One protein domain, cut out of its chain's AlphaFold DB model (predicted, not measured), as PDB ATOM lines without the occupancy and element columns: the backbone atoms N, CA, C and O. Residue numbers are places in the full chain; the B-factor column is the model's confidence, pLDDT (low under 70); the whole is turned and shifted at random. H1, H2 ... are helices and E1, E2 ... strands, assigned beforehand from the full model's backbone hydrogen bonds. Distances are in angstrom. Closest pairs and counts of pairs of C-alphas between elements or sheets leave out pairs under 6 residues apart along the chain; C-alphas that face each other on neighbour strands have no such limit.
ATOM      1  N   VAL A  50      -3.929  36.675 -22.159       75.69
ATOM      2  CA  VAL A  50      -3.519  37.825 -21.351       75.69
ATOM      3  C   VAL A  50      -2.381  38.522 -22.080       75.69
ATOM      4  O   VAL A  50      -1.407  37.888 -22.489       75.69
ATOM      5  N   THR A  51      -2.511  39.834 -22.270       74.50
ATOM      6  CA  THR A  51      -1.435  40.667 -22.808       74.50
ATOM      7  C   THR A  51      -0.458  41.027 -21.698       74.50
ATOM      8  O   THR A  51      -0.845  41.734 -20.767       74.50
ATOM      9  N   LEU A  52       0.802  40.603 -21.807       70.69
ATOM     10  CA  LEU A  52       1.877  41.071 -20.931       70.69
ATOM     11  C   LEU A  52       2.819  42.013 -21.682       70.69
ATOM     12  O   LEU A  52       3.138  41.816 -22.854       70.69
ATOM     13  N   SER A  53       3.354  42.997 -20.961       65.06
ATOM     14  CA  SER A  53       4.415  43.899 -21.438       65.06
ATOM     15  C   SER A  53       5.805  43.236 -21.487       65.06
ATOM     16  O   SER A  53       6.811  43.923 -21.652       65.06
ATOM     17  N   ARG A  54       5.879  41.911 -21.287       69.25
ATOM     18  CA  ARG A  54       7.115  41.113 -21.306       69.25
ATOM     19  C   ARG A  54       7.332  40.486 -22.683       69.25
ATOM     20  O   ARG A  54       6.384  40.286 -23.441       69.25
ATOM     21  N   LYS A  55       8.583  40.152 -23.000       77.00
ATOM     22  CA  LYS A  55       8.955  39.496 -24.262       77.00
ATOM     23  C   LYS A  55       8.708  37.986 -24.188       77.00
ATOM     24  O   LYS A  55       8.742  37.402 -23.105       77.00
ATOM     25  N   CYS A  56       8.486  37.355 -25.339       84.62
ATOM     26  CA  CYS A  56       8.522  35.900 -25.435       84.62
ATOM     27  C   CYS A  56       9.984  35.422 -25.396       84.62
ATOM     28  O   CYS A  56      10.839  35.956 -26.105       84.62
ATOM     29  N   LYS A  57      10.272  34.398 -24.592       86.62
ATOM     30  CA  LYS A  57      11.555  33.686 -24.555       86.62
ATOM     31  C   LYS A  57      11.431  32.394 -25.371       86.62
ATOM     32  O   LYS A  57      10.419  31.696 -25.296       86.62
ATOM     33  N   ARG A  58      12.460  32.042 -26.148       84.06
ATOM     34  CA  ARG A  58      12.534  30.720 -26.795       84.06
ATOM     35  C   ARG A  58      12.813  29.648 -25.740       84.06
ATOM     36  O   ARG A  58      13.690  29.834 -24.902       84.06
ATOM     37  N   ILE A  59      12.093  28.529 -25.808       81.88
ATOM     38  CA  ILE A  59      12.318  27.375 -24.926       81.88
ATOM     39  C   ILE A  59      13.746  26.852 -25.147       81.88
ATOM     40  O   ILE A  59      14.168  26.645 -26.287       81.88
ATOM     41  N   GLU A  60      14.503  26.677 -24.064       76.88
ATOM     42  CA  GLU A  60      15.913  26.292 -24.144       76.88
ATOM     43  C   GLU A  60      16.072  24.855 -24.676       76.88
ATOM     44  O   GLU A  60      15.403  23.941 -24.188       76.88
ATOM     45  N   PRO A  61      16.974  24.612 -25.649       61.44
ATOM     46  CA  PRO A  61      17.103  23.303 -26.294       61.44
ATOM     47  C   PRO A  61      17.608  22.200 -25.349       61.44
ATOM     48  O   PRO A  61      17.376  21.023 -25.616       61.44
ATOM     49  N   GLY A  62      18.239  22.560 -24.223       60.22
ATOM     50  CA  GLY A  62      18.613  21.612 -23.166       60.22
ATOM     51  C   GLY A  62      17.412  20.960 -22.466       60.22
ATOM     52  O   GLY A  62      17.532  19.841 -21.977       60.22
ATOM     53  N   LEU A  63      16.235  21.601 -22.487       58.91
ATOM     54  CA  LEU A  63      14.992  21.093 -21.893       58.91
ATOM     55  C   LEU A  63      14.134  20.289 -22.896       58.91
ATOM     56  O   LEU A  63      12.916  20.232 -22.768       58.91
ATOM     57  N   LYS A  64      14.751  19.704 -23.936       58.50
ATOM     58  CA  LYS A  64      14.165  18.753 -24.914       58.50
ATOM     59  C   LYS A  64      12.834  19.115 -25.609       58.50
ATOM     60  O   LYS A  64      12.329  18.297 -26.365       58.50
ATOM     61  N   GLN A  65      12.300  20.326 -25.429       70.44
ATOM     62  CA  GLN A  65      10.919  20.705 -25.791       70.44
ATOM     63  C   GLN A  65       9.834  19.884 -25.058       70.44
ATOM     64  O   GLN A  65       8.669  19.903 -25.459       70.44
ATOM     65  N   ASP A  66      10.194  19.224 -23.953       78.25
ATOM     66  CA  ASP A  66       9.304  18.379 -23.154       78.25
ATOM     67  C   ASP A  66       9.031  19.030 -21.790       78.25
ATOM     68  O   ASP A  66       9.947  19.252 -20.998       78.25
ATOM     69  N   CYS A  67       7.762  19.274 -21.463       82.94
ATOM     70  CA  CYS A  67       7.352  19.667 -20.116       82.94
ATOM     71  C   CYS A  67       6.799  18.450 -19.372       82.94
ATOM     72  O   CYS A  67       5.845  17.828 -19.832       82.94
ATOM     73  N   LEU A  68       7.411  18.078 -18.240       82.50
ATOM     74  CA  LEU A  68       7.027  16.909 -17.427       82.50
ATOM     75  C   LEU A  68       6.955  15.570 -18.206       82.50
ATOM     76  O   LEU A  68       6.315  14.621 -17.756       82.50
ATOM     77  N   GLY A  69       7.648  15.474 -19.350       78.00
ATOM     78  CA  GLY A  69       7.602  14.328 -20.272       78.00
ATOM     79  C   GLY A  69       6.547  14.434 -21.382       78.00
ATOM     80  O   GLY A  69       6.399  13.505 -22.171       78.00
ATOM     81  N   THR A  70       5.810  15.546 -21.467       79.94
ATOM     82  CA  THR A  70       4.884  15.854 -22.564       79.94
ATOM     83  C   THR A  70       5.542  16.788 -23.592       79.94
ATOM     84  O   THR A  70       5.899  17.911 -23.226       79.94
ATOM     85  N   PRO A  71       5.613  16.413 -24.885       82.19
ATOM     86  CA  PRO A  71       6.179  17.281 -25.916       82.19
ATOM     87  C   PRO A  71       5.279  18.489 -26.197       82.19
ATOM     88  O   PRO A  71       4.062  18.344 -26.403       82.19
ATOM     89  N   LEU A  72       5.878  19.677 -26.222       84.00
ATOM     90  CA  LEU A  72       5.195  20.957 -26.411       84.00
ATOM     91  C   LEU A  72       5.015  21.287 -27.910       84.00
ATOM     92  O   LEU A  72       5.975  21.214 -28.673       84.00
ATOM     93  N   PRO A  73       3.813  21.693 -28.366       83.12
ATOM     94  CA  PRO A  73       3.545  22.019 -29.774       83.12
ATOM     95  C   PRO A  73       3.932  23.464 -30.165       83.12
ATOM     96  O   PRO A  73       3.431  23.994 -31.161       83.12
ATOM     97  N   TYR A  74       4.773  24.130 -29.371       82.94
ATOM     98  CA  TYR A  74       5.212  25.517 -29.553       82.94
ATOM     99  C   TYR A  74       6.654  25.710 -29.066       82.94
ATOM    100  O   TYR A  74       7.139  24.965 -28.220       82.94
ATOM    101  N   ALA A  75       7.339  26.729 -29.599       83.62
ATOM    102  CA  ALA A  75       8.758  27.004 -29.322       83.62
ATOM    103  C   ALA A  75       9.007  28.272 -28.475       83.62
ATOM    104  O   ALA A  75      10.157  28.580 -28.149       83.62
ATOM    105  N   LEU A  76       7.949  29.023 -28.152       85.62
ATOM    106  CA  LEU A  76       7.988  30.314 -27.458       85.62
ATOM    107  C   LEU A  76       7.142  30.252 -26.180       85.62
ATOM    108  O   LEU A  76       5.993  29.815 -26.223       85.62
ATOM    109  N   THR A  77       7.709  30.726 -25.074       86.81
ATOM    110  CA  THR A  77       7.082  30.823 -23.745       86.81
ATOM    111  C   THR A  77       7.304  32.221 -23.151       86.81
ATOM    112  O   THR A  77       7.984  33.051 -23.758       86.81
ATOM    113  N   SER A  78       6.721  32.532 -21.996       84.56
ATOM    114  CA  SER A  78       6.874  33.832 -21.332       84.56
ATOM    115  C   SER A  78       8.187  33.972 -20.553       84.56
ATOM    116  O   SER A  78       8.680  33.018 -19.952       84.56
ATOM    117  N   ASP A  79       8.734  35.191 -20.512       78.12
ATOM    118  CA  ASP A  79       9.898  35.553 -19.688       78.12
ATOM    119  C   ASP A  79       9.486  35.809 -18.216       78.12
ATOM    120  O   ASP A  79       9.492  36.930 -17.692       78.12
ATOM    121  N   GLY A  80       8.998  34.745 -17.573       74.62
ATOM    122  CA  GLY A  80       8.534  34.720 -16.185       74.62
ATOM    123  C   GLY A  80       7.112  34.166 -15.996       74.62
ATOM    124  O   GLY A  80       6.400  33.933 -16.981       74.62
ATOM    125  N   PRO A  81       6.703  33.943 -14.732       77.56
ATOM    126  CA  PRO A  81       5.421  33.333 -14.384       77.56
ATOM    127  C   PRO A  81       4.242  34.278 -14.644       77.56
ATOM    128  O   PRO A  81       4.367  35.496 -14.517       77.56
ATOM    129  N   VAL A  82       3.077  33.707 -14.975       76.69
ATOM    130  CA  VAL A  82       1.841  34.475 -15.236       76.69
ATOM    131  C   VAL A  82       1.133  34.906 -13.944       76.69
ATOM    132  O   VAL A  82       0.458  35.931 -13.925       76.69
ATOM    133  N   PHE A  83       1.317  34.151 -12.857       79.19
ATOM    134  CA  PHE A  83       0.825  34.468 -11.513       79.19
ATOM    135  C   PHE A  83       2.003  34.418 -10.536       79.19
ATOM    136  O   PHE A  83       2.815  33.499 -10.629       79.19
ATOM    137  N   ASP A  84       2.089  35.345  -9.581       74.56
ATOM    138  CA  ASP A  84       3.246  35.432  -8.670       74.56
ATOM    139  C   ASP A  84       3.444  34.129  -7.866       74.56
ATOM    140  O   ASP A  84       4.561  33.623  -7.753       74.56
ATOM    141  N   ASP A  85       2.338  33.526  -7.415       76.44
ATOM    142  CA  ASP A  85       2.270  32.281  -6.634       76.44
ATOM    143  C   ASP A  85       2.918  31.074  -7.345       76.44
ATOM    144  O   ASP A  85       3.307  30.104  -6.700       76.44
ATOM    145  N   VAL A  86       3.048  31.111  -8.678       77.19
ATOM    146  CA  VAL A  86       3.693  30.044  -9.470       77.19
ATOM    147  C   VAL A  86       5.198  29.990  -9.191       77.19
ATOM    148  O   VAL A  86       5.793  28.923  -9.261       77.19
ATOM    149  N   SER A  87       5.818  31.112  -8.809       69.75
ATOM    150  CA  SER A  87       7.240  31.148  -8.431       69.75
ATOM    151  C   SER A  87       7.541  30.510  -7.068       69.75
ATOM    152  O   SER A  87       8.703  30.244  -6.768       69.75
ATOM    153  N   GLN A  88       6.517  30.246  -6.249       73.69
ATOM    154  CA  GLN A  88       6.674  29.673  -4.909       73.69
ATOM    155  C   GLN A  88       6.940  28.157  -4.930       73.69
ATOM    156  O   GLN A  88       7.505  27.621  -3.977       73.69
ATOM    157  N   PHE A  89       6.543  27.457  -5.997       73.62
ATOM    158  CA  PHE A  89       6.627  26.000  -6.094       73.62
ATOM    159  C   PHE A  89       7.405  25.601  -7.346       73.62
ATOM    160  O   PHE A  89       7.032  25.985  -8.446       73.62
ATOM    161  N   ASP A  90       8.463  24.802  -7.208       80.12
ATOM    162  CA  ASP A  90       9.179  24.291  -8.380       80.12
ATOM    163  C   ASP A  90       8.377  23.196  -9.110       80.12
ATOM    164  O   ASP A  90       7.626  22.422  -8.505       80.12
ATOM    165  N   LEU A  91       8.576  23.087 -10.425       81.06
ATOM    166  CA  LEU A  91       7.929  22.092 -11.278       81.06
ATOM    167  C   LEU A  91       8.297  20.654 -10.858       81.06
ATOM    168  O   LEU A  91       7.488  19.740 -11.033       81.06
ATOM    169  N   GLN A  92       9.475  20.447 -10.253       81.75
ATOM    170  CA  GLN A  92       9.877  19.147  -9.703       81.75
ATOM    171  C   GLN A  92       9.055  18.738  -8.476       81.75
ATOM    172  O   GLN A  92       8.720  17.559  -8.348       81.75
ATOM    173  N   THR A  93       8.656  19.680  -7.613       84.94
ATOM    174  CA  THR A  93       7.842  19.402  -6.413       84.94
ATOM    175  C   THR A  93       6.529  18.714  -6.780       84.94
ATOM    176  O   THR A  93       6.114  17.754  -6.128       84.94
ATOM    177  N   TRP A  94       5.916  19.128  -7.891       85.06
ATOM    178  CA  TRP A  94       4.684  18.530  -8.405       85.06
ATOM    179  C   TRP A  94       4.846  17.081  -8.871       85.06
ATOM    180  O   TRP A  94       3.863  16.343  -8.876       85.06
ATOM    181  N   THR A  95       6.056  16.625  -9.214       83.88
ATOM    182  CA  THR A  95       6.278  15.242  -9.680       83.88
ATOM    183  C   THR A  95       5.980  14.182  -8.618       83.88
ATOM    184  O   THR A  95       5.738  13.029  -8.974       83.88
ATOM    185  N   THR A  96       5.907  14.567  -7.340       83.44
ATOM    186  CA  THR A  96       5.398  13.728  -6.238       83.44
ATOM    187  C   THR A  96       3.985  13.199  -6.510       83.44
ATOM    188  O   THR A  96       3.674  12.053  -6.182       83.44
ATOM    189  N   MET A  97       3.152  13.971  -7.218       84.31
ATOM    190  CA  MET A  97       1.777  13.598  -7.554       84.31
ATOM    191  C   MET A  97       1.668  12.428  -8.541       84.31
ATOM    192  O   MET A  97       0.582  11.873  -8.676       84.31
ATOM    193  N   LYS A  98       2.775  11.967  -9.149       83.56
ATOM    194  CA  LYS A  98       2.833  10.698  -9.908       83.56
ATOM    195  C   LYS A  98       2.361   9.484  -9.097       83.56
ATOM    196  O   LYS A  98       1.921   8.503  -9.688       83.56
ATOM    197  N   ALA A  99       2.416   9.547  -7.764       81.44
ATOM    198  CA  ALA A  99       1.860   8.519  -6.881       81.44
ATOM    199  C   ALA A  99       0.323   8.385  -6.976       81.44
ATOM    200  O   ALA A  99      -0.220   7.341  -6.621       81.44
ATOM    201  N   VAL A 100      -0.374   9.417  -7.468       85.69
ATOM    202  CA  VAL A 100      -1.833   9.464  -7.645       85.69
ATOM    203  C   VAL A 100      -2.127   9.585  -9.145       85.69
ATOM    204  O   VAL A 100      -2.347  10.687  -9.649       85.69
ATOM    205  N   PRO A 101      -2.097   8.480  -9.908       81.56
ATOM    206  CA  PRO A 101      -1.917   8.559 -11.355       81.56
ATOM    207  C   PRO A 101      -3.122   9.188 -12.084       81.56
ATOM    208  O   PRO A 101      -2.933   9.998 -12.985       81.56
ATOM    209  N   MET A 102      -4.352   8.944 -11.616       79.75
ATOM    210  CA  MET A 102      -5.571   9.599 -12.130       79.75
ATOM    211  C   MET A 102      -5.560  11.130 -11.958       79.75
ATOM    212  O   MET A 102      -6.046  11.855 -12.826       79.75
ATOM    213  N   CYS A 103      -4.980  11.625 -10.859       86.56
ATOM    214  CA  CYS A 103      -4.752  13.051 -10.639       86.56
ATOM    215  C   CYS A 103      -3.625  13.559 -11.546       86.56
ATOM    216  O   CYS A 103      -3.795  14.552 -12.258       86.56
ATOM    217  N   TRP A 104      -2.486  12.856 -11.555       87.06
ATOM    218  CA  TRP A 104      -1.298  13.225 -12.323       87.06
ATOM    219  C   TRP A 104      -1.591  13.404 -13.811       87.06
ATOM    220  O   TRP A 104      -1.157  14.403 -14.384       87.06
ATOM    221  N   ASP A 105      -2.356  12.497 -14.422       85.50
ATOM    222  CA  ASP A 105      -2.691  12.522 -15.853       85.50
ATOM    223  C   ASP A 105      -3.386  13.827 -16.285       85.50
ATOM    224  O   ASP A 105      -3.211  14.278 -17.416       85.50
ATOM    225  N   LYS A 106      -4.144  14.475 -15.388       87.12
ATOM    226  CA  LYS A 106      -4.772  15.785 -15.651       87.12
ATOM    227  C   LYS A 106      -3.893  16.941 -15.176       87.12
ATOM    228  O   LYS A 106      -3.745  17.945 -15.875       87.12
ATOM    229  N   LEU A 107      -3.287  16.789 -14.000       88.75
ATOM    230  CA  LEU A 107      -2.490  17.816 -13.342       88.75
ATOM    231  C   LEU A 107      -1.229  18.188 -14.136       88.75
ATOM    232  O   LEU A 107      -0.937  19.375 -14.254       88.75
ATOM    233  N   HIS A 108      -0.500  17.227 -14.717       86.94
ATOM    234  CA  HIS A 108       0.758  17.536 -15.412       86.94
ATOM    235  C   HIS A 108       0.541  18.417 -16.653       86.94
ATOM    236  O   HIS A 108       1.273  19.387 -16.848       86.94
ATOM    237  N   ILE A 109      -0.512  18.157 -17.440       88.06
ATOM    238  CA  ILE A 109      -0.887  19.002 -18.586       88.06
ATOM    239  C   ILE A 109      -1.281  20.408 -18.113       88.06
ATOM    240  O   ILE A 109      -0.869  21.397 -18.718       88.06
ATOM    241  N   PHE A 110      -2.042  20.511 -17.018       89.00
ATOM    242  CA  PHE A 110      -2.431  21.801 -16.445       89.00
ATOM    243  C   PHE A 110      -1.228  22.623 -15.973       89.00
ATOM    244  O   PHE A 110      -1.103  23.788 -16.348       89.00
ATOM    245  N   LEU A 111      -0.303  22.008 -15.234       89.38
ATOM    246  CA  LEU A 111       0.930  22.656 -14.788       89.38
ATOM    247  C   LEU A 111       1.772  23.140 -15.974       89.38
ATOM    248  O   LEU A 111       2.221  24.283 -15.966       89.38
ATOM    249  N   CYS A 112       1.918  22.342 -17.033       87.38
ATOM    250  CA  CYS A 112       2.658  22.766 -18.223       87.38
ATOM    251  C   CYS A 112       2.070  24.020 -18.891       87.38
ATOM    252  O   CYS A 112       2.829  24.882 -19.324       87.38
ATOM    253  N   MET A 113       0.743  24.180 -18.902       85.50
ATOM    254  CA  MET A 113       0.088  25.390 -19.422       85.50
ATOM    255  C   MET A 113       0.209  26.620 -18.507       85.50
ATOM    256  O   MET A 113      -0.049  27.726 -18.966       85.50
ATOM    257  N   VAL A 114       0.555  26.452 -17.227       88.25
ATOM    258  CA  VAL A 114       0.709  27.561 -16.262       88.25
ATOM    259  C   VAL A 114       2.178  27.974 -16.109       88.25
ATOM    260  O   VAL A 114       2.473  29.167 -16.043       88.25
ATOM    261  N   TYR A 115       3.095  27.005 -16.076       86.31
ATOM    262  CA  TYR A 115       4.536  27.226 -15.899       86.31
ATOM    263  C   TYR A 115       5.267  27.502 -17.222       86.31
ATOM    264  O   TYR A 115       6.237  28.254 -17.234       86.31
ATOM    265  N   VAL A 116       4.820  26.905 -18.334       86.75
ATOM    266  CA  VAL A 116       5.440  27.052 -19.666       86.75
ATOM    267  C   VAL A 116       4.359  27.345 -20.723       86.75
ATOM    268  O   VAL A 116       4.164  26.545 -21.643       86.75
ATOM    269  N   PRO A 117       3.593  28.446 -20.591       86.75
ATOM    270  CA  PRO A 117       2.471  28.749 -21.477       86.75
ATOM    271  C   PRO A 117       2.922  29.091 -22.907       86.75
ATOM    272  O   PRO A 117       4.052  29.517 -23.139       86.75
ATOM    273  N   GLU A 118       2.015  28.976 -23.880       85.56
ATOM    274  CA  GLU A 118       2.290  29.412 -25.253       85.56
ATOM    275  C   GLU A 118       2.304  30.949 -25.346       85.56
ATOM    276  O   GLU A 118       1.317  31.609 -25.005       85.56
ATOM    277  N   CYS A 119       3.413  31.515 -25.837       86.06
ATOM    278  CA  CYS A 119       3.591  32.956 -26.027       86.06
ATOM    279  C   CYS A 119       3.538  33.328 -27.516       86.06
ATOM    280  O   CYS A 119       4.369  32.887 -28.312       86.06
ATOM    281  N   GLN A 120       2.567  34.162 -27.892       83.00
ATOM    282  CA  GLN A 120       2.393  34.702 -29.237       83.00
ATOM    283  C   GLN A 120       2.825  36.174 -29.281       83.00
ATOM    284  O   GLN A 120       2.274  37.032 -28.589       83.00
ATOM    285  N   GLU A 121       3.791  36.491 -30.141       78.56
ATOM    286  CA  GLU A 121       4.206  37.873 -30.389       78.56
ATOM    287  C   GLU A 121       3.122  38.622 -31.177       78.56
ATOM    288  O   GLU A 121       2.738  38.216 -32.279       78.56
ATOM    289  N   GLN A 122       2.612  39.728 -30.629       68.56
ATOM    290  CA  GLN A 122       1.603  40.528 -31.314       68.56
ATOM    291  C   GLN A 122       2.282  41.458 -32.326       68.56
ATOM    292  O   GLN A 122       2.874  42.475 -31.966       68.56
ATOM    293  N   ARG A 123       2.170  41.129 -33.618       57.47
ATOM    294  CA  ARG A 123       2.634  42.006 -34.702       57.47
ATOM    295  C   ARG A 123       1.853  43.334 -34.640       57.47
ATOM    296  O   ARG A 123       0.621  43.283 -34.575       57.47
ATOM    297  N   PRO A 124       2.511  44.510 -34.634       57.19
ATOM    298  CA  PRO A 124       1.809  45.788 -34.540       57.19
ATOM    299  C   PRO A 124       0.909  45.990 -35.764       57.19
ATOM    300  O   PRO A 124       1.367  45.925 -36.903       57.19
ATOM    301  N   ALA A 125      -0.381  46.233 -35.523       48.84
ATOM    302  CA  ALA A 125      -1.399  46.360 -36.570       48.84
ATOM    303  C   ALA A 125      -1.390  47.725 -37.293       48.84
ATOM    304  O   ALA A 125      -2.191  47.945 -38.195       48.84
ATOM    305  N   ALA A 126      -0.499  48.642 -36.901       51.91
ATOM    306  CA  ALA A 126      -0.330  49.952 -37.517       51.91
ATOM    307  C   ALA A 126       1.169  50.300 -37.616       51.91
ATOM    308  O   ALA A 126       1.874  50.169 -36.612       51.91
ATOM    309  N   THR A 134       6.505  46.232 -26.679       59.09
ATOM    310  CA  THR A 134       6.195  44.971 -27.370       59.09
ATOM    311  C   THR A 134       5.245  44.139 -26.511       59.09
ATOM    312  O   THR A 134       5.690  43.406 -25.628       59.09
ATOM    313  N   HIS A 135       3.943  44.260 -26.754       66.25
ATOM    314  CA  HIS A 135       2.935  43.436 -26.091       66.25
ATOM    315  C   HIS A 135       2.997  41.996 -26.624       66.25
ATOM    316  O   HIS A 135       2.860  41.768 -27.829       66.25
ATOM    317  N   SER A 136       3.181  41.022 -25.736       76.62
ATOM    318  CA  SER A 136       3.004  39.599 -26.046       76.62
ATOM    319  C   SER A 136       1.637  39.123 -25.558       76.62
ATOM    320  O   SER A 136       1.098  39.652 -24.584       76.62
ATOM    321  N   ARG A 137       1.056  38.134 -26.240       81.06
ATOM    322  CA  ARG A 137      -0.178  37.454 -25.832       81.06
ATOM    323  C   ARG A 137       0.161  36.061 -25.333       81.06
ATOM    324  O   ARG A 137       0.803  35.300 -26.048       81.06
ATOM    325  N   ILE A 138      -0.290  35.722 -24.133       83.25
ATOM    326  CA  ILE A 138      -0.045  34.417 -23.515       83.25
ATOM    327  C   ILE A 138      -1.363  33.660 -23.426       83.25
ATOM    328  O   ILE A 138      -2.326  34.192 -22.875       83.25
ATOM    329  N   VAL A 139      -1.408  32.436 -23.957       84.06
ATOM    330  CA  VAL A 139      -2.602  31.577 -23.926       84.06
ATOM    331  C   VAL A 139      -2.719  30.894 -22.560       84.06
ATOM    332  O   VAL A 139      -1.797  30.197 -22.140       84.06
ATOM    333  N   LEU A 140      -3.856  31.070 -21.882       84.19
ATOM    334  CA  LEU A 140      -4.155  30.452 -20.583       84.19
ATOM    335  C   LEU A 140      -5.017  29.170 -20.693       84.19
ATOM    336  O   LEU A 140      -5.665  28.942 -21.720       84.19
ATOM    337  N   PRO A 141      -5.057  28.332 -19.632       87.19
ATOM    338  CA  PRO A 141      -5.975  27.196 -19.521       87.19
ATOM    339  C   PRO A 141      -7.463  27.572 -19.616       87.19
ATOM    340  O   PRO A 141      -7.864  28.689 -19.296       87.19
ATOM    341  N   GLU A 142      -8.300  26.593 -19.976       86.88
ATOM    342  CA  GLU A 142      -9.760  26.694 -19.834       86.88
ATOM    343  C   GLU A 142     -10.199  26.435 -18.386       86.88
ATOM    344  O   GLU A 142      -9.626  25.591 -17.685       86.88
ATOM    345  N   ARG A 143     -11.305  27.061 -17.969       87.25
ATOM    346  CA  ARG A 143     -11.972  26.794 -16.685       87.25
ATOM    347  C   ARG A 143     -12.307  25.314 -16.494       87.25
ATOM    348  O   ARG A 143     -12.074  24.782 -15.414       87.25
ATOM    349  N   GLU A 144     -12.780  24.640 -17.540       85.19
ATOM    350  CA  GLU A 144     -13.110  23.210 -17.491       85.19
ATOM    351  C   GLU A 144     -11.877  22.323 -17.258       85.19
ATOM    352  O   GLU A 144     -11.972  21.303 -16.579       85.19
ATOM    353  N   MET A 145     -10.697  22.726 -17.746       85.75
ATOM    354  CA  MET A 145      -9.444  22.006 -17.479       85.75
ATOM    355  C   MET A 145      -9.028  22.161 -16.011       85.75
ATOM    356  O   MET A 145      -8.627  21.184 -15.383       85.75
ATOM    357  N   CYS A 146      -9.192  23.359 -15.441       89.56
ATOM    358  CA  CYS A 146      -8.973  23.605 -14.014       89.56
ATOM    359  C   CYS A 146      -9.946  22.787 -13.138       89.56
ATOM    360  O   CYS A 146      -9.514  22.073 -12.233       89.56
ATOM    361  N   LEU A 147     -11.248  22.799 -13.454       89.00
ATOM    362  CA  LEU A 147     -12.262  22.017 -12.731       89.00
ATOM    363  C   LEU A 147     -12.028  20.500 -12.834       89.00
ATOM    364  O   LEU A 147     -12.230  19.782 -11.854       89.00
ATOM    365  N   ALA A 148     -11.565  20.007 -13.987       87.50
ATOM    366  CA  ALA A 148     -11.201  18.602 -14.164       87.50
ATOM    367  C   ALA A 148     -10.035  18.181 -13.252       87.50
ATOM    368  O   ALA A 148     -10.081  17.089 -12.686       87.50
ATOM    369  N   VAL A 149      -9.029  19.045 -13.062       89.06
ATOM    370  CA  VAL A 149      -7.919  18.800 -12.124       89.06
ATOM    371  C   VAL A 149      -8.403  18.809 -10.677       89.06
ATOM    372  O   VAL A 149      -8.117  17.857  -9.956       89.06
ATOM    373  N   LEU A 150      -9.186  19.813 -10.257       87.25
ATOM    374  CA  LEU A 150      -9.743  19.854  -8.896       87.25
ATOM    375  C   LEU A 150     -10.533  18.575  -8.568       87.25
ATOM    376  O   LEU A 150     -10.383  18.015  -7.486       87.25
ATOM    377  N   LYS A 151     -11.325  18.079  -9.527       85.56
ATOM    378  CA  LYS A 151     -12.116  16.849  -9.381       85.56
ATOM    379  C   LYS A 151     -11.273  15.569  -9.373       85.56
ATOM    380  O   LYS A 151     -11.622  14.633  -8.664       85.56
ATOM    381  N   ALA A 152     -10.201  15.503 -10.164       83.81
ATOM    382  CA  ALA A 152      -9.325  14.331 -10.238       83.81
ATOM    383  C   ALA A 152      -8.330  14.233  -9.064       83.81
ATOM    384  O   ALA A 152      -7.735  13.179  -8.855       83.81
ATOM    385  N   CYS A 153      -8.139  15.321  -8.311       86.81
ATOM    386  CA  CYS A 153      -7.108  15.462  -7.283       86.81
ATOM    387  C   CYS A 153      -7.671  15.815  -5.885       86.81
ATOM    388  O   CYS A 153      -7.205  16.787  -5.283       86.81
ATOM    389  N   PRO A 154      -8.627  15.054  -5.312       82.38
ATOM    390  CA  PRO A 154      -9.232  15.394  -4.019       82.38
ATOM    391  C   PRO A 154      -8.200  15.525  -2.884       82.38
ATOM    392  O   PRO A 154      -8.311  16.434  -2.074       82.38
ATOM    393  N   LEU A 155      -7.126  14.724  -2.873       81.56
ATOM    394  CA  LEU A 155      -6.055  14.807  -1.860       81.56
ATOM    395  C   LEU A 155      -5.303  16.152  -1.825       81.56
ATOM    396  O   LEU A 155      -4.727  16.512  -0.797       81.56
ATOM    397  N   LEU A 156      -5.281  16.895  -2.937       81.19
ATOM    398  CA  LEU A 156      -4.651  18.218  -2.992       81.19
ATOM    399  C   LEU A 156      -5.554  19.308  -2.404       81.19
ATOM    400  O   LEU A 156      -5.049  20.206  -1.731       81.19
ATOM    401  N   PHE A 157      -6.866  19.229  -2.654       76.81
ATOM    402  CA  PHE A 157      -7.796  20.356  -2.498       76.81
ATOM    403  C   PHE A 157      -8.914  20.137  -1.466       76.81
ATOM    404  O   PHE A 157      -9.496  21.109  -0.992       76.81
ATOM    405  N   SER A 158      -9.232  18.891  -1.111       67.56
ATOM    406  CA  SER A 158     -10.360  18.533  -0.245       67.56
ATOM    407  C   SER A 158      -9.883  17.982   1.096       67.56
ATOM    408  O   SER A 158      -9.235  16.940   1.167       67.56
ATOM    409  N   GLY A 159     -10.270  18.651   2.186       53.84
ATOM    410  CA  GLY A 159      -9.974  18.188   3.543       53.84
ATOM    411  C   GLY A 159     -10.666  16.874   3.920       53.84
ATOM    412  O   GLY A 159     -10.070  16.056   4.611       53.84
ATOM    413  N   GLU A 160     -11.879  16.622   3.418       53.72
ATOM    414  CA  GLU A 160     -12.703  15.462   3.817       53.72
ATOM    415  C   GLU A 160     -12.097  14.091   3.460       53.72
ATOM    416  O   GLU A 160     -12.397  13.094   4.119       53.72
ATOM    417  N   GLU A 161     -11.220  14.032   2.451       54.41
ATOM    418  CA  GLU A 161     -10.511  12.808   2.040       54.41
ATOM    419  C   GLU A 161      -9.001  12.843   2.337       54.41
ATOM    420  O   GLU A 161      -8.306  11.851   2.113       54.41
ATOM    421  N   GLY A 162      -8.490  13.968   2.847       51.44
ATOM    422  CA  GLY A 162      -7.073  14.176   3.141       51.44
ATOM    423  C   GLY A 162      -6.616  13.583   4.479       51.44
ATOM    424  O   GLY A 162      -7.406  13.312   5.388       51.44
ATOM    425  N   VAL A 163      -5.300  13.400   4.624       53.12
ATOM    426  CA  VAL A 163      -4.692  12.887   5.861       53.12
ATOM    427  C   VAL A 163      -4.897  13.905   6.987       53.12
ATOM    428  O   VAL A 163      -4.352  15.004   6.952       53.12
ATOM    429  N   GLY A 164      -5.703  13.549   7.990       55.25
ATOM    430  CA  GLY A 164      -6.000  14.426   9.128       55.25
ATOM    431  C   GLY A 164      -7.045  15.518   8.860       55.25
ATOM    432  O   GLY A 164      -7.112  16.477   9.625       55.25
ATOM    433  N   GLY A 165      -7.868  15.393   7.811       58.69
ATOM    434  CA  GLY A 165      -8.970  16.331   7.549       58.69
ATOM    435  C   GLY A 165      -8.577  17.598   6.777       58.69
ATOM    436  O   GLY A 165      -9.348  18.557   6.742       58.69
ATOM    437  N   ARG A 166      -7.377  17.630   6.180       59.19
ATOM    438  CA  ARG A 166      -6.829  18.764   5.416       59.19
ATOM    439  C   ARG A 166      -6.234  18.289   4.091       59.19
ATOM    440  O   ARG A 166      -5.665  17.202   4.026       59.19
ATOM    441  N   GLY A 167      -6.365  19.106   3.046       70.62
ATOM    442  CA  GLY A 167      -5.682  18.875   1.769       70.62
ATOM    443  C   GLY A 167      -4.180  19.154   1.883       70.62
ATOM    444  O   GLY A 167      -3.751  19.918   2.749       70.62
ATOM    445  N   LEU A 168      -3.374  18.571   0.991       72.94
ATOM    446  CA  LEU A 168      -1.911  18.755   0.975       72.94
ATOM    447  C   LEU A 168      -1.463  20.220   0.797       72.94
ATOM    448  O   LEU A 168      -0.373  20.578   1.234       72.94
ATOM    449  N   LEU A 169      -2.296  21.066   0.182       74.88
ATOM    450  CA  LEU A 169      -2.053  22.509   0.026       74.88
ATOM    451  C   LEU A 169      -2.529  23.350   1.232       74.88
ATOM    452  O   LEU A 169      -2.381  24.569   1.228       74.88
ATOM    453  N   GLY A 170      -3.075  22.715   2.273       69.62
ATOM    454  CA  GLY A 170      -3.647  23.390   3.436       69.62
ATOM    455  C   GLY A 170      -4.980  24.083   3.137       69.62
ATOM    456  O   GLY A 170      -5.705  23.707   2.219       69.62
ATOM    457  N   ASP A 171      -5.304  25.099   3.940       65.44
ATOM    458  CA  ASP A 171      -6.605  25.783   3.908       65.44
ATOM    459  C   ASP A 171      -6.707  26.863   2.794       65.44
ATOM    460  O   ASP A 171      -7.789  27.400   2.556       65.44
ATOM    461  N   THR A 172      -5.608  27.181   2.089       72.75
ATOM    462  CA  THR A 172      -5.534  28.285   1.108       72.75
ATOM    463  C   THR A 172      -5.064  27.800  -0.266       72.75
ATOM    464  O   THR A 172      -3.891  27.495  -0.468       72.75
ATOM    465  N   ILE A 173      -5.970  27.788  -1.248       80.75
ATOM    466  CA  ILE A 173      -5.678  27.355  -2.625       80.75
ATOM    467  C   ILE A 173      -4.962  28.481  -3.413       80.75
ATOM    468  O   ILE A 173      -5.523  29.581  -3.512       80.75
ATOM    469  N   PRO A 174      -3.782  28.228  -4.030       84.38
ATOM    470  CA  PRO A 174      -3.048  29.215  -4.834       84.38
ATOM    471  C   PRO A 174      -3.875  29.826  -5.975       84.38
ATOM    472  O   PRO A 174      -4.721  29.149  -6.566       84.38
ATOM    473  N   ARG A 175      -3.596  31.080  -6.364       83.12
ATOM    474  CA  ARG A 175      -4.398  31.815  -7.370       83.12
ATOM    475  C   ARG A 175      -4.452  31.134  -8.740       83.12
ATOM    476  O   ARG A 175      -5.459  31.249  -9.434       83.12
ATOM    477  N   PHE A 176      -3.429  30.362  -9.105       86.69
ATOM    478  CA  PHE A 176      -3.399  29.591 -10.355       86.69
ATOM    479  C   PHE A 176      -4.218  28.280 -10.323       86.69
ATOM    480  O   PHE A 176      -4.362  27.629 -11.351       86.69
ATOM    481  N   PHE A 177      -4.797  27.892  -9.181       87.81
ATOM    482  CA  PHE A 177      -5.820  26.833  -9.099       87.81
ATOM    483  C   PHE A 177      -7.238  27.387  -8.885       87.81
ATOM    484  O   PHE A 177      -8.208  26.631  -8.838       87.81
ATOM    485  N   GLN A 178      -7.400  28.709  -8.788       87.56
ATOM    486  CA  GLN A 178      -8.711  29.340  -8.659       87.56
ATOM    487  C   GLN A 178      -9.369  29.438 -10.040       87.56
ATOM    488  O   GLN A 178      -9.136  30.379 -10.796       87.56
ATOM    489  N   CYS A 179     -10.237  28.475 -10.370       87.12
ATOM    490  CA  CYS A 179     -10.832  28.349 -11.709       87.12
ATOM    491  C   CYS A 179     -11.732  29.522 -12.158       87.12
ATOM    492  O   CYS A 179     -12.230  29.512 -13.280       87.12
ATOM    493  N   GLN A 180     -11.949  30.526 -11.301       85.00
ATOM    494  CA  GLN A 180     -12.599  31.794 -11.653       85.00
ATOM    495  C   GLN A 180     -11.698  32.690 -12.524       85.00
ATOM    496  O   GLN A 180     -12.209  33.493 -13.296       85.00
ATOM    497  N   ASN A 181     -10.374  32.504 -12.460       83.62
ATOM    498  CA  ASN A 181      -9.380  33.269 -13.221       83.62
ATOM    499  C   ASN A 181      -9.249  32.824 -14.696       83.62
ATOM    500  O   ASN A 181      -8.408  33.352 -15.423       83.62
ATOM    501  N   TYR A 182     -10.051  31.849 -15.142       84.94
ATOM    502  CA  TYR A 182      -9.970  31.243 -16.474       84.94
ATOM    503  C   TYR A 182     -11.292  31.358 -17.241       84.94
ATOM    504  O   TYR A 182     -12.379  31.197 -16.682       84.94
ATOM    505  N   ALA A 183     -11.193  31.589 -18.551       84.19
ATOM    506  CA  ALA A 183     -12.341  31.623 -19.453       84.19
ATOM    507  C   ALA A 183     -12.910  30.211 -19.699       84.19
ATOM    508  O   ALA A 183     -12.200  29.207 -19.612       84.19
ATOM    509  N   SER A 184     -14.204  30.119 -20.011       77.44
ATOM    510  CA  SER A 184     -14.908  28.838 -20.170       77.44
ATOM    511  C   SER A 184     -14.594  28.096 -21.474       77.44
ATOM    512  O   SER A 184     -14.656  26.869 -21.490       77.44
ATOM    513  N   VAL A 185     -14.254  28.805 -22.559       73.94
ATOM    514  CA  VAL A 185     -14.026  28.211 -23.888       73.94
ATOM    515  C   VAL A 185     -12.834  28.873 -24.584       73.94
ATOM    516  O   VAL A 185     -12.869  30.057 -24.893       73.94
ATOM    517  N   CYS A 186     -11.799  28.089 -24.894       72.69
ATOM    518  CA  CYS A 186     -10.536  28.533 -25.484       72.69
ATOM    519  C   CYS A 186     -10.100  27.620 -26.640       72.69
ATOM    520  O   CYS A 186      -9.301  26.695 -26.480       72.69
ATOM    521  N   ARG A 187     -10.564  27.916 -27.862       67.62
ATOM    522  CA  ARG A 187     -10.186  27.153 -29.074       67.62
ATOM    523  C   ARG A 187      -8.697  27.240 -29.444       67.62
ATOM    524  O   ARG A 187      -8.231  26.441 -30.246       67.62
ATOM    525  N   GLN A 188      -7.960  28.197 -28.880       67.19
ATOM    526  CA  GLN A 188      -6.538  28.427 -29.163       67.19
ATOM    527  C   GLN A 188      -5.600  27.459 -28.418       67.19
ATOM    528  O   GLN A 188      -4.418  27.385 -28.738       67.19
ATOM    529  N   ASN A 189      -6.103  26.712 -27.431       70.44
ATOM    530  CA  ASN A 189      -5.269  25.883 -26.568       70.44
ATOM    531  C   ASN A 189      -4.899  24.537 -27.226       70.44
ATOM    532  O   ASN A 189      -5.687  23.588 -27.241       70.44
ATOM    533  N   LYS A 190      -3.662  24.437 -27.727       69.88
ATOM    534  CA  LYS A 190      -3.118  23.240 -28.400       69.88
ATOM    535  C   LYS A 190      -2.871  22.044 -27.473       69.88
ATOM    536  O   LYS A 190      -2.720  20.926 -27.963       69.88
ATOM    537  N   LEU A 191      -2.822  22.252 -26.155       71.38
ATOM    538  CA  LEU A 191      -2.645  21.184 -25.162       71.38
ATOM    539  C   LEU A 191      -3.983  20.611 -24.663       71.38
ATOM    540  O   LEU A 191      -3.995  19.533 -24.067       71.38
ATOM    541  N   ARG A 192      -5.116  21.252 -24.994       66.50
ATOM    542  CA  ARG A 192      -6.473  20.769 -24.691       66.50
ATOM    543  C   ARG A 192      -6.720  19.291 -25.026       66.50
ATOM    544  O   ARG A 192      -7.196  18.597 -24.136       66.50
ATOM    545  N   PRO A 193      -6.431  18.757 -26.232       65.50
ATOM    546  CA  PRO A 193      -6.699  17.343 -26.508       65.50
ATOM    547  C   PRO A 193      -5.873  16.401 -25.619       65.50
ATOM    548  O   PRO A 193      -6.390  15.373 -25.192       65.50
ATOM    549  N   LYS A 194      -4.635  16.775 -25.257       66.81
ATOM    550  CA  LYS A 194      -3.740  15.922 -24.458       66.81
ATOM    551  C   LYS A 194      -4.212  15.702 -23.017       66.81
ATOM    552  O   LYS A 194      -3.880  14.669 -22.458       66.81
ATOM    553  N   ILE A 195      -5.009  16.603 -22.426       61.91
ATOM    554  CA  ILE A 195      -5.581  16.362 -21.084       61.91
ATOM    555  C   ILE A 195      -6.697  15.304 -21.103       61.91
ATOM    556  O   ILE A 195      -7.016  14.722 -20.068       61.91
ATOM    557  N   PHE A 196      -7.324  15.065 -22.259       62.00
ATOM    558  CA  PHE A 196      -8.403  14.084 -22.420       62.00
ATOM    559  C   PHE A 196      -7.928  12.774 -23.051       62.00
ATOM    560  O   PHE A 196      -8.636  11.773 -22.956       62.00
ATOM    561  N   ASP A 197      -6.741  12.771 -23.652       65.31
ATOM    562  CA  ASP A 197      -6.133  11.577 -24.215       65.31
ATOM    563  C   ASP A 197      -5.522  10.679 -23.122       65.31
ATOM    564  O   ASP A 197      -5.028  11.151 -22.100       65.31
ATOM    565  N   VAL A 198      -5.544   9.373 -23.381       55.94
ATOM    566  CA  VAL A 198      -4.880   8.297 -22.625       55.94
ATOM    567  C   VAL A 198      -5.350   8.041 -21.173       55.94
ATOM    568  O   VAL A 198      -4.851   8.591 -20.199       55.94
ATOM    569  N   ASN A 199      -6.203   7.019 -21.018       54.06
ATOM    570  CA  ASN A 199      -6.450   6.319 -19.748       54.06
ATOM    571  C   ASN A 199      -5.302   5.327 -19.427       54.06
ATOM    572  O   ASN A 199      -5.479   4.118 -19.592       54.06
ATOM    573  N   LYS A 200      -4.114   5.801 -19.026       60.62
ATOM    574  CA  LYS A 200      -2.982   4.928 -18.619       60.62
ATOM    575  C   LYS A 200      -2.375   5.312 -17.272       60.62
ATOM    576  O   LYS A 200      -1.168   5.197 -17.070       60.62
ATOM    577  N   ALA A 201      -3.245   5.665 -16.335       63.72
ATOM    578  CA  ALA A 201      -2.923   5.751 -14.925       63.72
ATOM    579  C   ALA A 201      -2.378   4.398 -14.407       63.72
ATOM    580  O   ALA A 201      -3.141   3.490 -14.078       63.72
ATOM    581  N   GLN A 202      -1.052   4.239 -14.365       76.38
ATOM    582  CA  GLN A 202      -0.396   3.041 -13.838       76.38
ATOM    583  C   GLN A 202      -0.062   3.249 -12.358       76.38
ATOM    584  O   GLN A 202       0.632   4.197 -11.998       76.38
ATOM    585  N   CYS A 203      -0.551   2.360 -11.491       85.44
ATOM    586  CA  CYS A 203      -0.250   2.412 -10.062       85.44
ATOM    587  C   CYS A 203       1.246   2.168  -9.815       85.44
ATOM    588  O   CYS A 203       1.812   1.183 -10.296       85.44
ATOM    589  N   GLN A 204       1.875   3.051  -9.040       85.06
ATOM    590  CA  GLN A 204       3.257   2.888  -8.603       85.06
ATOM    591  C   GLN A 204       3.342   1.802  -7.520       85.06
ATOM    592  O   GLN A 204       2.523   1.769  -6.598       85.06
ATOM    593  N   ALA A 205       4.352   0.929  -7.592       82.75
ATOM    594  CA  ALA A 205       4.609  -0.056  -6.540       82.75
ATOM    595  C   ALA A 205       4.786   0.645  -5.171       82.75
ATOM    596  O   ALA A 205       5.467   1.671  -5.115       82.75
ATOM    597  N   PRO A 206       4.204   0.126  -4.069       86.38
ATOM    598  CA  PRO A 206       3.643  -1.220  -3.897       86.38
ATOM    599  C   PRO A 206       2.146  -1.373  -4.242       86.38
ATOM    600  O   PRO A 206       1.576  -2.426  -3.963       86.38
ATOM    601  N   LEU A 207       1.485  -0.351  -4.793       89.62
ATOM    602  CA  LEU A 207       0.046  -0.390  -5.078       89.62
ATOM    603  C   LEU A 207      -0.290  -1.279  -6.283       89.62
ATOM    604  O   LEU A 207       0.489  -1.386  -7.231       89.62
ATOM    605  N   VAL A 208      -1.485  -1.872  -6.266       91.00
ATOM    606  CA  VAL A 208      -2.023  -2.687  -7.368       91.00
ATOM    607  C   VAL A 208      -3.220  -1.999  -8.017       91.00
ATOM    608  O   VAL A 208      -4.047  -1.396  -7.334       91.00
ATOM    609  N   SER A 209      -3.330  -2.087  -9.342       89.06
ATOM    610  CA  SER A 209      -4.473  -1.550 -10.085       89.06
ATOM    611  C   SER A 209      -5.716  -2.419  -9.889       89.06
ATOM    612  O   SER A 209      -5.664  -3.621 -10.148       89.06
ATOM    613  N   THR A 210      -6.848  -1.822  -9.514       88.06
ATOM    614  CA  THR A 210      -8.141  -2.514  -9.410       88.06
ATOM    615  C   THR A 210      -9.277  -1.717 -10.047       88.06
ATOM    616  O   THR A 210      -9.378  -0.493  -9.934       88.06
ATOM    617  N   THR A 211     -10.204  -2.437 -10.668       86.31
ATOM    618  CA  THR A 211     -11.464  -1.887 -11.183       86.31
ATOM    619  C   THR A 211     -12.536  -1.742 -10.095       86.31
ATOM    620  O   THR A 211     -13.562  -1.098 -10.331       86.31
ATOM    621  N   ASN A 212     -12.342  -2.319  -8.900       86.19
ATOM    622  CA  ASN A 212     -13.369  -2.337  -7.862       86.19
ATOM    623  C   ASN A 212     -13.320  -1.088  -6.967       86.19
ATOM    624  O   ASN A 212     -12.505  -0.989  -6.051       86.19
ATOM    625  N   ARG A 213     -14.298  -0.196  -7.165       86.81
ATOM    626  CA  ARG A 213     -14.442   1.067  -6.420       86.81
ATOM    627  C   ARG A 213     -14.494   0.929  -4.897       86.81
ATOM    628  O   ARG A 213     -14.117   1.864  -4.207       86.81
ATOM    629  N   ARG A 214     -14.951  -0.210  -4.359       85.25
ATOM    630  CA  ARG A 214     -15.015  -0.437  -2.900       85.25
ATOM    631  C   ARG A 214     -13.650  -0.720  -2.273       85.25
ATOM    632  O   ARG A 214     -13.552  -0.686  -1.055       85.25
ATOM    633  N   ASN A 215     -12.640  -1.037  -3.086       88.31
ATOM    634  CA  ASN A 215     -11.281  -1.316  -2.625       88.31
ATOM    635  C   ASN A 215     -10.278  -0.213  -2.997       88.31
ATOM    636  O   ASN A 215      -9.091  -0.351  -2.714       88.31
ATOM    637  N   TRP A 216     -10.742   0.857  -3.649       88.31
ATOM    638  CA  TRP A 216      -9.910   2.023  -3.926       88.31
ATOM    639  C   TRP A 216      -9.490   2.695  -2.625       88.31
ATOM    640  O   TRP A 216     -10.275   2.817  -1.681       88.31
ATOM    641  N   ILE A 217      -8.243   3.147  -2.591       87.19
ATOM    642  CA  ILE A 217      -7.746   3.978  -1.500       87.19
ATOM    643  C   ILE A 217      -8.439   5.341  -1.609       87.19
ATOM    644  O   ILE A 217      -8.595   5.879  -2.705       87.19
ATOM    645  N   LYS A 218      -8.879   5.903  -0.476       82.38
ATOM    646  CA  LYS A 218      -9.524   7.224  -0.456       82.38
ATOM    647  C   LYS A 218      -8.607   8.263  -1.106       82.38
ATOM    648  O   LYS A 218      -7.418   8.312  -0.799       82.38
ATOM    649  N   GLY A 219      -9.153   9.026  -2.047       76.62
ATOM    650  CA  GLY A 219      -8.415   9.999  -2.848       76.62
ATOM    651  C   GLY A 219      -7.395   9.447  -3.864       76.62
ATOM    652  O   GLY A 219      -6.794  10.242  -4.587       76.62
ATOM    653  N   VAL A 220      -7.215   8.123  -3.982       83.44
ATOM    654  CA  VAL A 220      -6.406   7.476  -5.036       83.44
ATOM    655  C   VAL A 220      -7.273   6.477  -5.805       83.44
ATOM    656  O   VAL A 220      -7.275   5.271  -5.550       83.44
ATOM    657  N   GLU A 221      -8.030   6.994  -6.772       82.38
ATOM    658  CA  GLU A 221      -8.846   6.168  -7.663       82.38
ATOM    659  C   GLU A 221      -8.000   5.146  -8.442       82.38
ATOM    660  O   GLU A 221      -6.832   5.374  -8.760       82.38
ATOM    661  N   THR A 222      -8.620   4.019  -8.803       85.44
ATOM    662  CA  THR A 222      -8.047   2.899  -9.585       85.44
ATOM    663  C   THR A 222      -6.919   2.094  -8.927       85.44
ATOM    664  O   THR A 222      -6.610   1.009  -9.419       85.44
ATOM    665  N   CYS A 223      -6.368   2.529  -7.790       89.38
ATOM    666  CA  CYS A 223      -5.332   1.800  -7.053       89.38
ATOM    667  C   CYS A 223      -5.834   1.274  -5.697       89.38
ATOM    668  O   CYS A 223      -6.643   1.907  -5.018       89.38
ATOM    669  N   ALA A 224      -5.330   0.109  -5.293       91.56
ATOM    670  CA  ALA A 224      -5.629  -0.549  -4.024       91.56
ATOM    671  C   ALA A 224      -4.363  -1.084  -3.348       91.56
ATOM    672  O   ALA A 224      -3.306  -1.231  -3.972       91.56
ATOM    673  N   PHE A 225      -4.490  -1.422  -2.065       92.00
ATOM    674  CA  PHE A 225      -3.437  -2.130  -1.347       92.00
ATOM    675  C   PHE A 225      -3.290  -3.574  -1.866       92.00
ATOM    676  O   PHE A 225      -4.301  -4.254  -2.097       92.00
TER     677      PHE A 225
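This is residues 50 to 126 and 134 to 225 of the 523 residues of the protein "FZ domain-containing protein" of Mesocestoides corti (UniProt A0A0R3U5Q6). With little regular structure, this body has strands at one end, H4 and H6 packed on H3 midway, and residues 202 to 225 at the other. Of 169 printed residues, 62 are in named elements: three strands, three helices, two strands, three helices; the class is mixed; sheets E1-E5-E4 and E2-E3 are antiparallel. Compact, it spans 63 by 32 by 28 A, with radius of gyration of the C-alphas 17.4 A.

Begin at E1, residues 50 to 52, antiparallel to E5, residues 136 to 139: N 50 to O 138, 3.0 A. The hub H3, residues 101 to 115, touches H4, residues 143 to 152, closest at C-alphas 103 and 152, 4.8 A. H4 has every O i to N i+4 pair within hydrogen-bond range.

Find C-alpha 50 at (-3.519, 37.825, -21.351); H3 runs 20.3 A from C-alpha 101 at (-1.917, 8.559, -11.355).

Across the cut, C-alphas 126 and 134 are 13.1 A apart; residues 158 to 191 make a long link; residues 192 to 201 are under pLDDT 70.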